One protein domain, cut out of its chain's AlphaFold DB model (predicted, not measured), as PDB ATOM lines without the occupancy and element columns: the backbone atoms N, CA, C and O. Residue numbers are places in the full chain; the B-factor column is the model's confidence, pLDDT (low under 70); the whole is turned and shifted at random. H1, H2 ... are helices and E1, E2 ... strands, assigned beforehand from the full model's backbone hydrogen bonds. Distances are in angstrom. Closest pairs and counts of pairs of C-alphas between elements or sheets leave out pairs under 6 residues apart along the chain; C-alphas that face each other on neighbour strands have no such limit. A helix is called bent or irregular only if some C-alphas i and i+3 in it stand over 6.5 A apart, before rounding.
ATOM      1  N   ILE A   3     215.334 348.220 235.004       86.75
ATOM      2  CA  ILE A   3     216.582 348.690 234.404       86.75
ATOM      3  C   ILE A   3     216.532 348.248 232.945       86.75
ATOM      4  O   ILE A   3     216.310 347.067 232.686       86.75
ATOM      5  N   ASP A   4     216.672 349.189 232.022       86.81
ATOM      6  CA  ASP A   4     216.679 348.950 230.576       86.81
ATOM      7  C   ASP A   4     217.937 349.562 229.951       86.81
ATOM      8  O   ASP A   4     218.707 350.247 230.627       86.81
ATOM      9  N   LEU A   5     218.121 349.325 228.654       87.25
ATOM     10  CA  LEU A   5     219.017 350.106 227.811       87.25
ATOM     11  C   LEU A   5     218.183 351.062 226.951       87.25
ATOM     12  O   LEU A   5     217.108 350.680 226.479       87.25
ATOM     13  N   ASP A   6     218.652 352.291 226.757       85.00
ATOM     14  CA  ASP A   6     218.072 353.191 225.758       85.00
ATOM     15  C   ASP A   6     218.580 352.896 224.336       85.00
ATOM     16  O   ASP A   6     219.293 351.922 224.083       85.00
ATOM     17  N   ALA A   7     218.168 353.738 223.383       86.56
ATOM     18  CA  ALA A   7     218.537 353.625 221.975       86.56
ATOM     19  C   ALA A   7     220.053 353.744 221.731       86.56
ATOM     20  O   ALA A   7     220.542 353.261 220.711       86.56
ATOM     21  N   GLU A   8     220.788 354.349 222.663       88.19
ATOM     22  CA  GLU A   8     222.239 354.536 222.609       88.19
ATOM     23  C   GLU A   8     222.983 353.466 223.426       88.19
ATOM     24  O   GLU A   8     224.197 353.541 223.601       88.19
ATOM     25  N   GLN A   9     222.272 352.426 223.882       86.44
ATOM     26  CA  GLN A   9     222.788 351.355 224.737       86.44
ATOM     27  C   GLN A   9     223.287 351.843 226.106       86.44
ATOM     28  O   GLN A   9     224.133 351.199 226.728       86.44
ATOM     29  N   GLN A  10     222.742 352.948 226.617       85.75
ATOM     30  CA  GLN A  10     223.026 353.416 227.969       85.75
ATOM     31  C   GLN A  10     222.023 352.840 228.967       85.75
ATOM     32  O   GLN A  10     220.842 352.670 228.666       85.75
ATOM     33  N   PHE A  11     222.478 352.557 230.191       89.44
ATOM     34  CA  PHE A  11     221.584 352.099 231.251       89.44
ATOM     35  C   PHE A  11     220.551 353.164 231.607       89.44
ATOM     36  O   PHE A  11     220.885 354.319 231.860       89.44
ATOM     37  N   VAL A  12     219.300 352.742 231.730       91.62
ATOM     38  CA  VAL A  12     218.177 353.576 232.137       91.62
ATOM     39  C   VAL A  12     217.483 352.956 233.331       91.62
ATOM     40  O   VAL A  12     217.122 351.781 233.334       91.62
ATOM     41  N   TYR A  13     217.220 353.792 234.327       92.62
ATOM     42  CA  TYR A  13     216.563 353.409 235.563       92.62
ATOM     43  C   TYR A  13     215.156 353.990 235.599       92.62
ATOM     44  O   TYR A  13     214.968 355.212 235.612       92.62
ATOM     45  N   LYS A  14     214.159 353.102 235.634       94.00
ATOM     46  CA  LYS A  14     212.749 353.472 235.727       94.00
ATOM     47  C   LYS A  14     212.093 352.884 236.970       94.00
ATOM     48  O   LYS A  14     212.117 351.674 237.214       94.00
ATOM     49  N   VAL A  15     211.426 353.743 237.734       94.62
ATOM     50  CA  VAL A  15     210.567 353.343 238.856       94.62
ATOM     51  C   VAL A  15     209.187 353.939 238.634       94.62
ATOM     52  O   VAL A  15     209.078 355.130 238.361       94.62
ATOM     53  N   THR A  16     208.147 353.113 238.730       95.81
ATOM     54  CA  THR A  16     206.749 353.503 238.510       95.81
ATOM     55  C   THR A  16     205.956 353.223 239.778       95.81
ATOM     56  O   THR A  16     206.020 352.106 240.292       95.81
ATOM     57  N   CYS A  17     205.192 354.206 240.247       95.88
ATOM     58  CA  CYS A  17     204.198 354.004 241.293       95.88
ATOM     59  C   CYS A  17     202.936 353.399 240.675       95.88
ATOM     60  O   CYS A  17     202.409 353.921 239.693       95.88
ATOM     61  N   THR A  18     202.422 352.313 241.237       93.31
ATOM     62  CA  THR A  18     201.185 351.679 240.756       93.31
ATOM     63  C   THR A  18     199.926 352.386 241.252       93.31
ATOM     64  O   THR A  18     198.869 352.263 240.632       93.31
ATOM     65  N   GLU A  19     200.032 353.168 242.321       94.44
ATOM     66  CA  GLU A  19     198.916 353.860 242.965       94.44
ATOM     67  C   GLU A  19     198.742 355.276 242.409       94.44
ATOM     68  O   GLU A  19     197.682 355.605 241.871       94.44
ATOM     69  N   CYS A  20     199.804 356.087 242.428       95.88
ATOM     70  CA  CYS A  20     199.742 357.484 242.010       95.88
ATOM     71  C   CYS A  20     199.512 357.653 240.500       95.88
ATOM     72  O   CYS A  20     200.242 357.107 239.669       95.88
ATOM     73  N   VAL A  21     198.540 358.495 240.143       94.75
ATOM     74  CA  VAL A  21     198.253 358.937 238.770       94.75
ATOM     75  C   VAL A  21     198.561 360.428 238.664       94.75
ATOM     76  O   VAL A  21     198.094 361.209 239.487       94.75
ATOM     77  N   VAL A  22     199.354 360.825 237.666       90.50
ATOM     78  CA  VAL A  22     199.771 362.230 237.473       90.50
ATOM     79  C   VAL A  22     198.964 362.959 236.404       90.50
ATOM     80  O   VAL A  22     198.845 364.179 236.465       90.50
ATOM     81  N   ARG A  23     198.413 362.235 235.423       89.81
ATOM     82  CA  ARG A  23     197.541 362.788 234.378       89.81
ATOM     83  C   ARG A  23     196.744 361.677 233.707       89.81
ATOM     84  O   ARG A  23     197.347 360.718 233.241       89.81
ATOM     85  N   ASP A  24     195.426 361.823 233.599       91.06
ATOM     86  CA  ASP A  24     194.522 360.847 232.974       91.06
ATOM     87  C   ASP A  24     194.753 359.410 233.480       91.06
ATOM     88  O   ASP A  24     194.354 359.063 234.586       91.06
ATOM     89  N   ARG A  25     195.417 358.564 232.681       89.94
ATOM     90  CA  ARG A  25     195.790 357.180 233.029       89.94
ATOM     91  C   ARG A  25     197.299 356.984 233.209       89.94
ATOM     92  O   ARG A  25     197.768 355.858 233.357       89.94
ATOM     93  N   ILE A  26     198.071 358.065 233.188       92.38
ATOM     94  CA  ILE A  26     199.526 358.055 233.313       92.38
ATOM     95  C   ILE A  26     199.893 357.939 234.789       92.38
ATOM     96  O   ILE A  26     199.628 358.834 235.596       92.38
ATOM     97  N   LYS A  27     200.524 356.817 235.128       95.19
ATOM     98  CA  LYS A  27     201.079 356.561 236.454       95.19
ATOM     99  C   LYS A  27     202.297 357.435 236.714       95.19
ATOM    100  O   LYS A  27     203.064 357.729 235.796       95.19
ATOM    101  N   TRP A  28     202.486 357.832 237.968       96.44
ATOM    102  CA  TRP A  28     203.717 358.496 238.375       96.44
ATOM    103  C   TRP A  28     204.905 357.571 238.096       96.44
ATOM    104  O   TRP A  28     204.879 356.388 238.441       96.44
ATOM    105  N   ALA A  29     205.956 358.106 237.485       94.81
ATOM    106  CA  ALA A  29     207.206 357.392 237.300       94.81
ATOM    107  C   ALA A  29     208.392 358.358 237.307       94.81
ATOM    108  O   ALA A  29     208.269 359.528 236.940       94.81
ATOM    109  N   THR A  30     209.563 357.845 237.667       94.25
ATOM    110  CA  THR A  30     210.843 358.505 237.424       94.25
ATOM    111  C   THR A  30     211.658 357.710 236.409       94.25
ATOM    112  O   THR A  30     211.600 356.482 236.393       94.25
ATOM    113  N   TYR A  31     212.372 358.429 235.545       92.12
ATOM    114  CA  TYR A  31     213.205 357.917 234.458       92.12
ATOM    115  C   TYR A  31     214.553 358.635 234.513       92.12
ATOM    116  O   TYR A  31     214.560 359.869 234.489       92.12
ATOM    117  N   ARG A  32     215.672 357.918 234.624       91.25
ATOM    118  CA  ARG A  32     217.016 358.514 234.723       91.25
ATOM    119  C   ARG A  32     218.039 357.721 233.912       91.25
ATOM    120  O   ARG A  32     218.063 356.497 234.023       91.25
ATOM    121  N   SER A  33     218.861 358.422 233.131       86.56
ATOM    122  CA  SER A  33     220.010 357.844 232.424       86.56
ATOM    123  C   SER A  33     221.141 357.529 233.401       86.56
ATOM    124  O   SER A  33     221.270 358.160 234.451       86.56
ATOM    125  N   GLY A  34     221.940 356.518 233.072       79.69
ATOM    126  CA  GLY A  34     223.002 355.990 233.921       79.69
ATOM    127  C   GLY A  34     224.266 356.844 233.982       79.69
ATOM    128  O   GLY A  34     225.010 356.687 234.946       79.69
ATOM    129  N   GLU A  35     224.481 357.746 233.017       70.62
ATOM    130  CA  GLU A  35     225.692 358.581 232.900       70.62
ATOM    131  C   GLU A  35     226.013 359.413 234.151       70.62
ATOM    132  O   GLU A  35     227.184 359.618 234.451       70.62
ATOM    133  N   ASP A  36     225.003 359.833 234.921       66.06
ATOM    134  CA  ASP A  36     225.175 360.663 236.125       66.06
ATOM    135  C   ASP A  36     224.545 360.002 237.364       66.06
ATOM    136  O   ASP A  36     223.596 360.498 237.975       66.06
ATOM    137  N   ASN A  37     225.025 358.798 237.696       82.88
ATOM    138  CA  ASN A  37     224.544 358.001 238.831       82.88
ATOM    139  C   ASN A  37     223.008 357.817 238.824       82.88
ATOM    140  O   ASN A  37     222.316 357.964 239.841       82.88
ATOM    141  N   GLY A  38     222.465 357.498 237.644       87.56
ATOM    142  CA  GLY A  38     221.026 357.428 237.378       87.56
ATOM    143  C   GLY A  38     220.240 356.541 238.332       87.56
ATOM    144  O   GLY A  38     219.096 356.853 238.667       87.56
ATOM    145  N   PHE A  39     220.868 355.471 238.820       90.44
ATOM    146  CA  PHE A  39     220.300 354.610 239.848       90.44
ATOM    147  C   PHE A  39     219.994 355.395 241.127       90.44
ATOM    148  O   PHE A  39     218.848 355.416 241.576       90.44
ATOM    149  N   MET A  40     220.994 356.082 241.690       92.81
ATOM    150  CA  MET A  40     220.821 356.851 242.924       92.81
ATOM    151  C   MET A  40     219.847 358.009 242.719       92.81
ATOM    152  O   MET A  40     218.997 358.251 243.571       92.81
ATOM    153  N   ALA A  41     219.892 358.677 241.564       92.88
ATOM    154  CA  ALA A  41     218.941 359.736 241.240       92.88
ATOM    155  C   ALA A  41     217.488 359.227 241.148       92.88
ATOM    156  O   ALA A  41     216.559 359.913 241.586       92.88
ATOM    157  N   ALA A  42     217.272 358.033 240.585       94.88
ATOM    158  CA  ALA A  42     215.957 357.400 240.532       94.88
ATOM    159  C   ALA A  42     215.486 356.965 241.930       94.88
ATOM    160  O   ALA A  42     214.333 357.209 242.288       94.88
ATOM    161  N   MET A  43     216.381 356.384 242.734       95.50
ATOM    162  CA  MET A  43     216.089 355.961 244.105       95.50
ATOM    163  C   MET A  43     215.756 357.138 245.024       95.50
ATOM    164  O   MET A  43     214.757 357.064 245.732       95.50
ATOM    165  N   ASP A  44     216.505 358.243 244.960       96.06
ATOM    166  CA  ASP A  44     216.213 359.466 245.722       96.06
ATOM    167  C   ASP A  44     214.791 359.959 245.435       96.06
ATOM    168  O   ASP A  44     214.010 360.231 246.345       96.06
ATOM    169  N   ARG A  45     214.415 360.034 244.150       95.81
ATOM    170  CA  ARG A  45     213.072 360.474 243.747       95.81
ATOM    171  C   ARG A  45     211.986 359.507 244.189       95.81
ATOM    172  O   ARG A  45     210.888 359.957 244.500       95.81
ATOM    173  N   TRP A  46     212.275 358.209 244.194       96.50
ATOM    174  CA  TRP A  46     211.348 357.209 244.700       96.50
ATOM    175  C   TRP A  46     211.137 357.342 246.208       96.50
ATOM    176  O   TRP A  46     209.994 357.380 246.652       96.50
ATOM    177  N   ILE A  47     212.218 357.496 246.975       97.06
ATOM    178  CA  ILE A  47     212.163 357.719 248.423       97.06
ATOM    179  C   ILE A  47     211.342 358.974 248.735       97.06
ATOM    180  O   ILE A  47     210.404 358.890 249.519       97.06
ATOM    181  N   PHE A  48     211.614 360.101 248.068       96.94
ATOM    182  CA  PHE A  48     210.843 361.330 248.285       96.94
ATOM    183  C   PHE A  48     209.367 361.180 247.918       96.94
ATOM    184  O   PHE A  48     208.491 361.644 248.647       96.94
ATOM    185  N   HIS A  49     209.069 360.484 246.818       96.94
ATOM    186  CA  HIS A  49     207.690 360.207 246.438       96.94
ATOM    187  C   HIS A  49     206.957 359.380 247.497       96.94
ATOM    188  O   HIS A  49     205.834 359.727 247.856       96.94
ATOM    189  N   LEU A  50     207.592 358.326 248.021       96.81
ATOM    190  CA  LEU A  50     207.025 357.525 249.101       96.81
ATOM    191  C   LEU A  50     206.782 358.377 250.347       96.81
ATOM    192  O   LEU A  50     205.664 358.399 250.840       96.81
ATOM    193  N   THR A  51     207.765 359.158 250.799       96.00
ATOM    194  CA  THR A  51     207.592 359.991 252.001       96.00
ATOM    195  C   THR A  51     206.483 361.034 251.871       96.00
ATOM    196  O   THR A  51     205.837 361.363 252.859       96.00
ATOM    197  N   GLU A  52     206.249 361.565 250.668       95.88
ATOM    198  CA  GLU A  52     205.244 362.611 250.442       95.88
ATOM    199  C   GLU A  52     203.845 362.066 250.128       95.88
ATOM    200  O   GLU A  52     202.849 362.716 250.447       95.88
ATOM    201  N   LYS A  53     203.749 360.933 249.424       97.00
ATOM    202  CA  LYS A  53     202.482 360.408 248.880       97.00
ATOM    203  C   LYS A  53     202.033 359.099 249.509       97.00
ATOM    204  O   LYS A  53     200.848 358.788 249.434       97.00
ATOM    205  N   HIS A  54     202.948 358.370 250.133       95.94
ATOM    206  CA  HIS A  54     202.705 357.081 250.767       95.94
ATOM    207  C   HIS A  54     203.372 357.040 252.157       95.94
ATOM    208  O   HIS A  54     204.267 356.225 252.375       95.94
ATOM    209  N   PRO A  55     202.981 357.928 253.096       94.12
ATOM    210  CA  PRO A  55     203.638 358.038 254.403       94.12
ATOM    211  C   PRO A  55     203.556 356.748 255.234       94.12
ATOM    212  O   PRO A  55     204.436 356.497 256.052       94.12
ATOM    213  N   ASP A  56     202.542 355.918 254.979       93.75
ATOM    214  CA  ASP A  56     202.319 354.640 255.661       93.75
ATOM    215  C   ASP A  56     202.981 353.446 254.945       93.75
ATOM    216  O   ASP A  56     202.796 352.297 255.347       93.75
ATOM    217  N   ALA A  57     203.723 353.677 253.855       93.31
ATOM    218  CA  ALA A  57     204.386 352.598 253.133       93.31
ATOM    219  C   ALA A  57     205.558 352.027 253.939       93.31
ATOM    220  O   ALA A  57     206.509 352.734 254.264       93.31
ATOM    221  N   ASP A  58     205.543 350.715 254.163       92.25
ATOM    222  CA  ASP A  58     206.688 349.989 254.704       92.25
ATOM    223  C   ASP A  58     207.605 349.535 253.559       92.25
ATOM    224  O   ASP A  58     207.388 348.508 252.910       92.25
ATOM    225  N   ALA A  59     208.605 350.362 253.250       92.06
ATOM    226  CA  ALA A  59     209.556 350.103 252.177       92.06
ATOM    227  C   ALA A  59     211.004 350.138 252.698       92.06
ATOM    228  O   ALA A  59     211.445 351.169 253.215       92.06
ATOM    229  N   PRO A  60     211.821 349.086 252.467       94.25
ATOM    230  CA  PRO A  60     213.202 349.024 252.957       94.25
ATOM    231  C   PRO A  60     214.112 350.152 252.463       94.25
ATOM    232  O   PRO A  60     215.159 350.403 253.056       94.25
ATOM    233  N   CYS A  61     213.754 350.817 251.362       94.06
ATOM    234  CA  CYS A  61     214.501 351.955 250.838       94.06
ATOM    235  C   CYS A  61     214.335 353.231 251.676       94.06
ATOM    236  O   CYS A  61     215.203 354.096 251.598       94.06
ATOM    237  N   LEU A  62     213.287 353.345 252.503       95.81
ATOM    238  CA  LEU A  62     213.050 354.521 253.349       95.81
ATOM    239  C   LEU A  62     214.131 354.718 254.413       95.81
ATOM    240  O   LEU A  62     214.362 355.845 254.840       95.81
ATOM    241  N   LYS A  63     214.869 353.660 254.772       97.12
ATOM    242  CA  LYS A  63     216.040 353.772 255.656       97.12
ATOM    243  C   LYS A  63     217.125 354.706 255.110       97.12
ATOM    244  O   LYS A  63     217.927 355.192 255.890       97.12
ATOM    245  N   PHE A  64     217.131 354.944 253.794       96.31
ATOM    246  CA  PHE A  64     218.092 355.808 253.109       96.31
ATOM    247  C   PHE A  64     217.580 357.243 252.886       96.31
ATOM    248  O   PHE A  64     218.139 357.995 252.080       96.31
ATOM    249  N   LEU A  65     216.469 357.619 253.533       96.62
ATOM    250  CA  LEU A  65     215.930 358.977 253.475       96.62
ATOM    251  C   LEU A  65     216.952 360.046 253.907       96.62
ATOM    252  O   LEU A  65     217.072 361.033 253.173       96.62
ATOM    253  N   PRO A  66     217.714 359.883 255.009       97.31
ATOM    254  CA  PRO A  66     218.710 360.876 255.412       97.31
ATOM    255  C   PRO A  66     219.761 361.140 254.325       97.31
ATOM    256  O   PRO A  66     220.061 362.286 253.999       97.31
ATOM    257  N   GLU A  67     220.271 360.091 253.684       97.19
ATOM    258  CA  GLU A  67     221.283 360.193 252.636       97.19
ATOM    259  C   GLU A  67     220.705 360.803 251.351       97.19
ATOM    260  O   GLU A  67     221.388 361.555 250.651       97.19
ATOM    261  N   ALA A  68     219.439 360.513 251.029       96.25
ATOM    262  CA  ALA A  68     218.743 361.156 249.915       96.25
ATOM    263  C   ALA A  68     218.579 362.667 250.157       96.25
ATOM    264  O   ALA A  68     218.816 363.473 249.248       96.25
ATOM    265  N   GLN A  69     218.222 363.066 251.384       97.31
ATOM    266  CA  GLN A  69     218.131 364.470 251.795       97.31
ATOM    267  C   GLN A  69     219.494 365.167 251.730       97.31
ATOM    268  O   GLN A  69     219.582 366.261 251.170       97.31
ATOM    269  N   GLN A  70     220.559 364.515 252.205       96.75
ATOM    270  CA  GLN A  70     221.923 365.037 252.113       96.75
ATOM    271  C   GLN A  70     222.319 365.312 250.656       96.75
ATOM    272  O   GLN A  70     222.695 366.433 250.320       96.75
ATOM    273  N   ARG A  71     222.141 364.342 249.748       95.06
ATOM    274  CA  ARG A  71     222.440 364.541 248.316       95.06
ATOM    275  C   ARG A  71     221.621 365.669 247.697       95.06
ATOM    276  O   ARG A  71     222.086 366.374 246.803       95.06
ATOM    277  N   LEU A  72     220.362 365.835 248.109       94.50
ATOM    278  CA  LEU A  72     219.541 366.956 247.653       94.50
ATOM    279  C   LEU A  72     220.120 368.296 248.116       94.50
ATOM    280  O   LEU A  72     220.153 369.231 247.315       94.50
ATOM    281  N   GLN A  73     220.582 368.376 249.361       95.56
ATOM    282  CA  GLN A  73     221.215 369.567 249.911       95.56
ATOM    283  C   GLN A  73     222.523 369.895 249.178       95.56
ATOM    284  O   GLN A  73     222.647 370.989 248.635       95.56
ATOM    285  N   GLU A  74     223.418 368.922 249.009       94.62
ATOM    286  CA  GLU A  74     224.674 369.088 248.258       94.62
ATOM    287  C   GLU A  74     224.431 369.546 246.805       94.62
ATOM    288  O   GLU A  74     225.164 370.365 246.252       94.62
ATOM    289  N   ARG A  75     223.371 369.044 246.152       91.25
ATOM    290  CA  ARG A  75     222.962 369.496 244.806       91.25
ATOM    291  C   ARG A  75     222.397 370.916 244.793       91.25
ATOM    292  O   ARG A  75     222.454 371.580 243.759       91.25
ATOM    293  N   ARG A  76     221.770 371.372 245.879       93.50
ATOM    294  CA  ARG A  76     221.283 372.755 246.008       93.50
ATOM    295  C   ARG A  76     222.457 373.705 246.201       93.50
ATOM    296  O   ARG A  76     222.545 374.665 245.450       93.50
ATOM    297  N   GLU A  77     223.371 373.376 247.107       95.19
ATOM    298  CA  GLU A  77     224.578 374.161 247.388       95.19
ATOM    299  C   GLU A  77     225.446 374.336 246.145       95.19
ATOM    300  O   GLU A  77     225.790 375.459 245.794       95.19
ATOM    301  N   ARG A  78     225.704 373.248 245.410       91.56
ATOM    302  CA  ARG A  78     226.485 373.291 244.165       91.56
ATOM    303  C   ARG A  78     225.890 374.219 243.109       91.56
ATOM    304  O   ARG A  78     226.636 374.884 242.416       91.56
ATOM    305  N   ARG A  79     224.558 374.265 242.992       90.19
ATOM    306  CA  ARG A  79     223.858 375.152 242.045       90.19
ATOM    307  C   ARG A  79     223.811 376.604 242.523       90.19
ATOM    308  O   ARG A  79     223.596 377.488 241.715       90.19
ATOM    309  N   SER A  80     223.918 376.843 243.827       86.81
ATOM    310  CA  SER A  80     223.953 378.194 244.396       86.81
ATOM    311  C   SER A  80     225.356 378.807 244.403       86.81
ATOM    312  O   SER A  80     225.474 380.006 244.633       86.81
ATOM    313  N   ALA A  81     226.395 377.993 244.209       78.31
ATOM    314  CA  ALA A  81     227.793 378.414 244.149       78.31
ATOM    315  C   ALA A  81     228.291 378.717 242.720       78.31
ATOM    316  O   ALA A  81     229.448 379.103 242.568       78.31
ATOM    317  N   ASP A  82     227.432 378.525 241.717       59.84
ATOM    318  CA  ASP A  82     227.650 378.755 240.281       59.84
ATOM    319  C   ASP A  82     226.816 379.973 239.839       59.84
ATOM    320  O   ASP A  82     227.336 380.832 239.093       59.84
TER     321      ASP A  82
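Overview. This is residues 3 to 82 of the 82 residues of an uncharacterized protein of Nocardioides luteus (UniProt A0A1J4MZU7). A long, bent strand hairpin of E2 and E3, with the short strand E1 at one edge, makes a strongly twisted sheet; helix H1 lies along one face of it, and the other face is bare. The longest helix, H2, crosses H1 with its first part on the side away from the sheet, and residues 73 to 82, of which 73 to 80 belong to H2, stick out. The 80 printed residues hold three named strands and then two named helices, E1 E2 E3 H1 H2; the sheet order E1 - E2 - E3 is antiparallel, and the class is mixed, helices and strands. The whole is only just loose, close to compact, with a radius of gyration of the C-alphas of 14.1 A and spans of 39 by 35 by 25 A.

Arrangement. Begin at the inner strand E2, residues 11 to 23, and look beside it for the edge strand E3, residues 26 to 33: the two form an antiparallel hairpin, with N 15 and O 30 3.1 A apart and N 28 and O 20 2.9 A apart, within hydrogen-bond range. E2 bends by 103 degrees at residue 19, and E3 by 50 degrees at residue 29. On the other side of E2 find the edge strand E1, residues 3 to 5, also in a hairpin with E2; N 4 and O 12 are 2.9 A apart. E1, E2 and E3 are a meander, each strand the antiparallel neighbour of the one before. H1, residues 38 to 53, is on this sheet at a height over the sheet of 8.8 A, over E2 and E3, in two layers, a helix on one face of a sheet. It runs along the strands, at 10 degrees to E3 on the local plane; its closest C-alphas to E3 are those of Gly 38 and Arg 32, 4.9 A apart. H2, residues 60 to 80, touches H1 with residues 61 to 68 alone, closest at the C-alphas of Asp 44 and Ala 68, 5.2 A apart. Their lines stand about perpendicular, only just, at 71 degrees. H2 is not on the sheet and is apart from E1, E2 and E3. Every O i to N i+4 pair is within hydrogen-bond range in H1; in H2, 13 of 17 are.

Along the chain. Find C-alpha 3 at (216.582, 348.690, 234.404), where E1 begins; it spans 7.2 A. E2 runs 26.5 A from C-alpha 11 to C-alpha 23, and E3 runs 20.5 A. From C-alpha 38 at (221.026, 357.428, 237.378), H1 runs 22.0 A. H2 runs 32.2 A to C-alpha 80 at (223.953, 378.194, 244.396); it is irregular, with C-alphas 63 and 66 7.6 A apart, and has a kink of 41 degrees near residue 67.

Size, cuts and confidence. The two C-alphas farthest apart, those of Arg 25 and Ala 81, are 40.0 A apart. The printed part has no cut, and no link is long. Its mean pLDDT is 91.7; look for the values under 70 at residues 36 and 82.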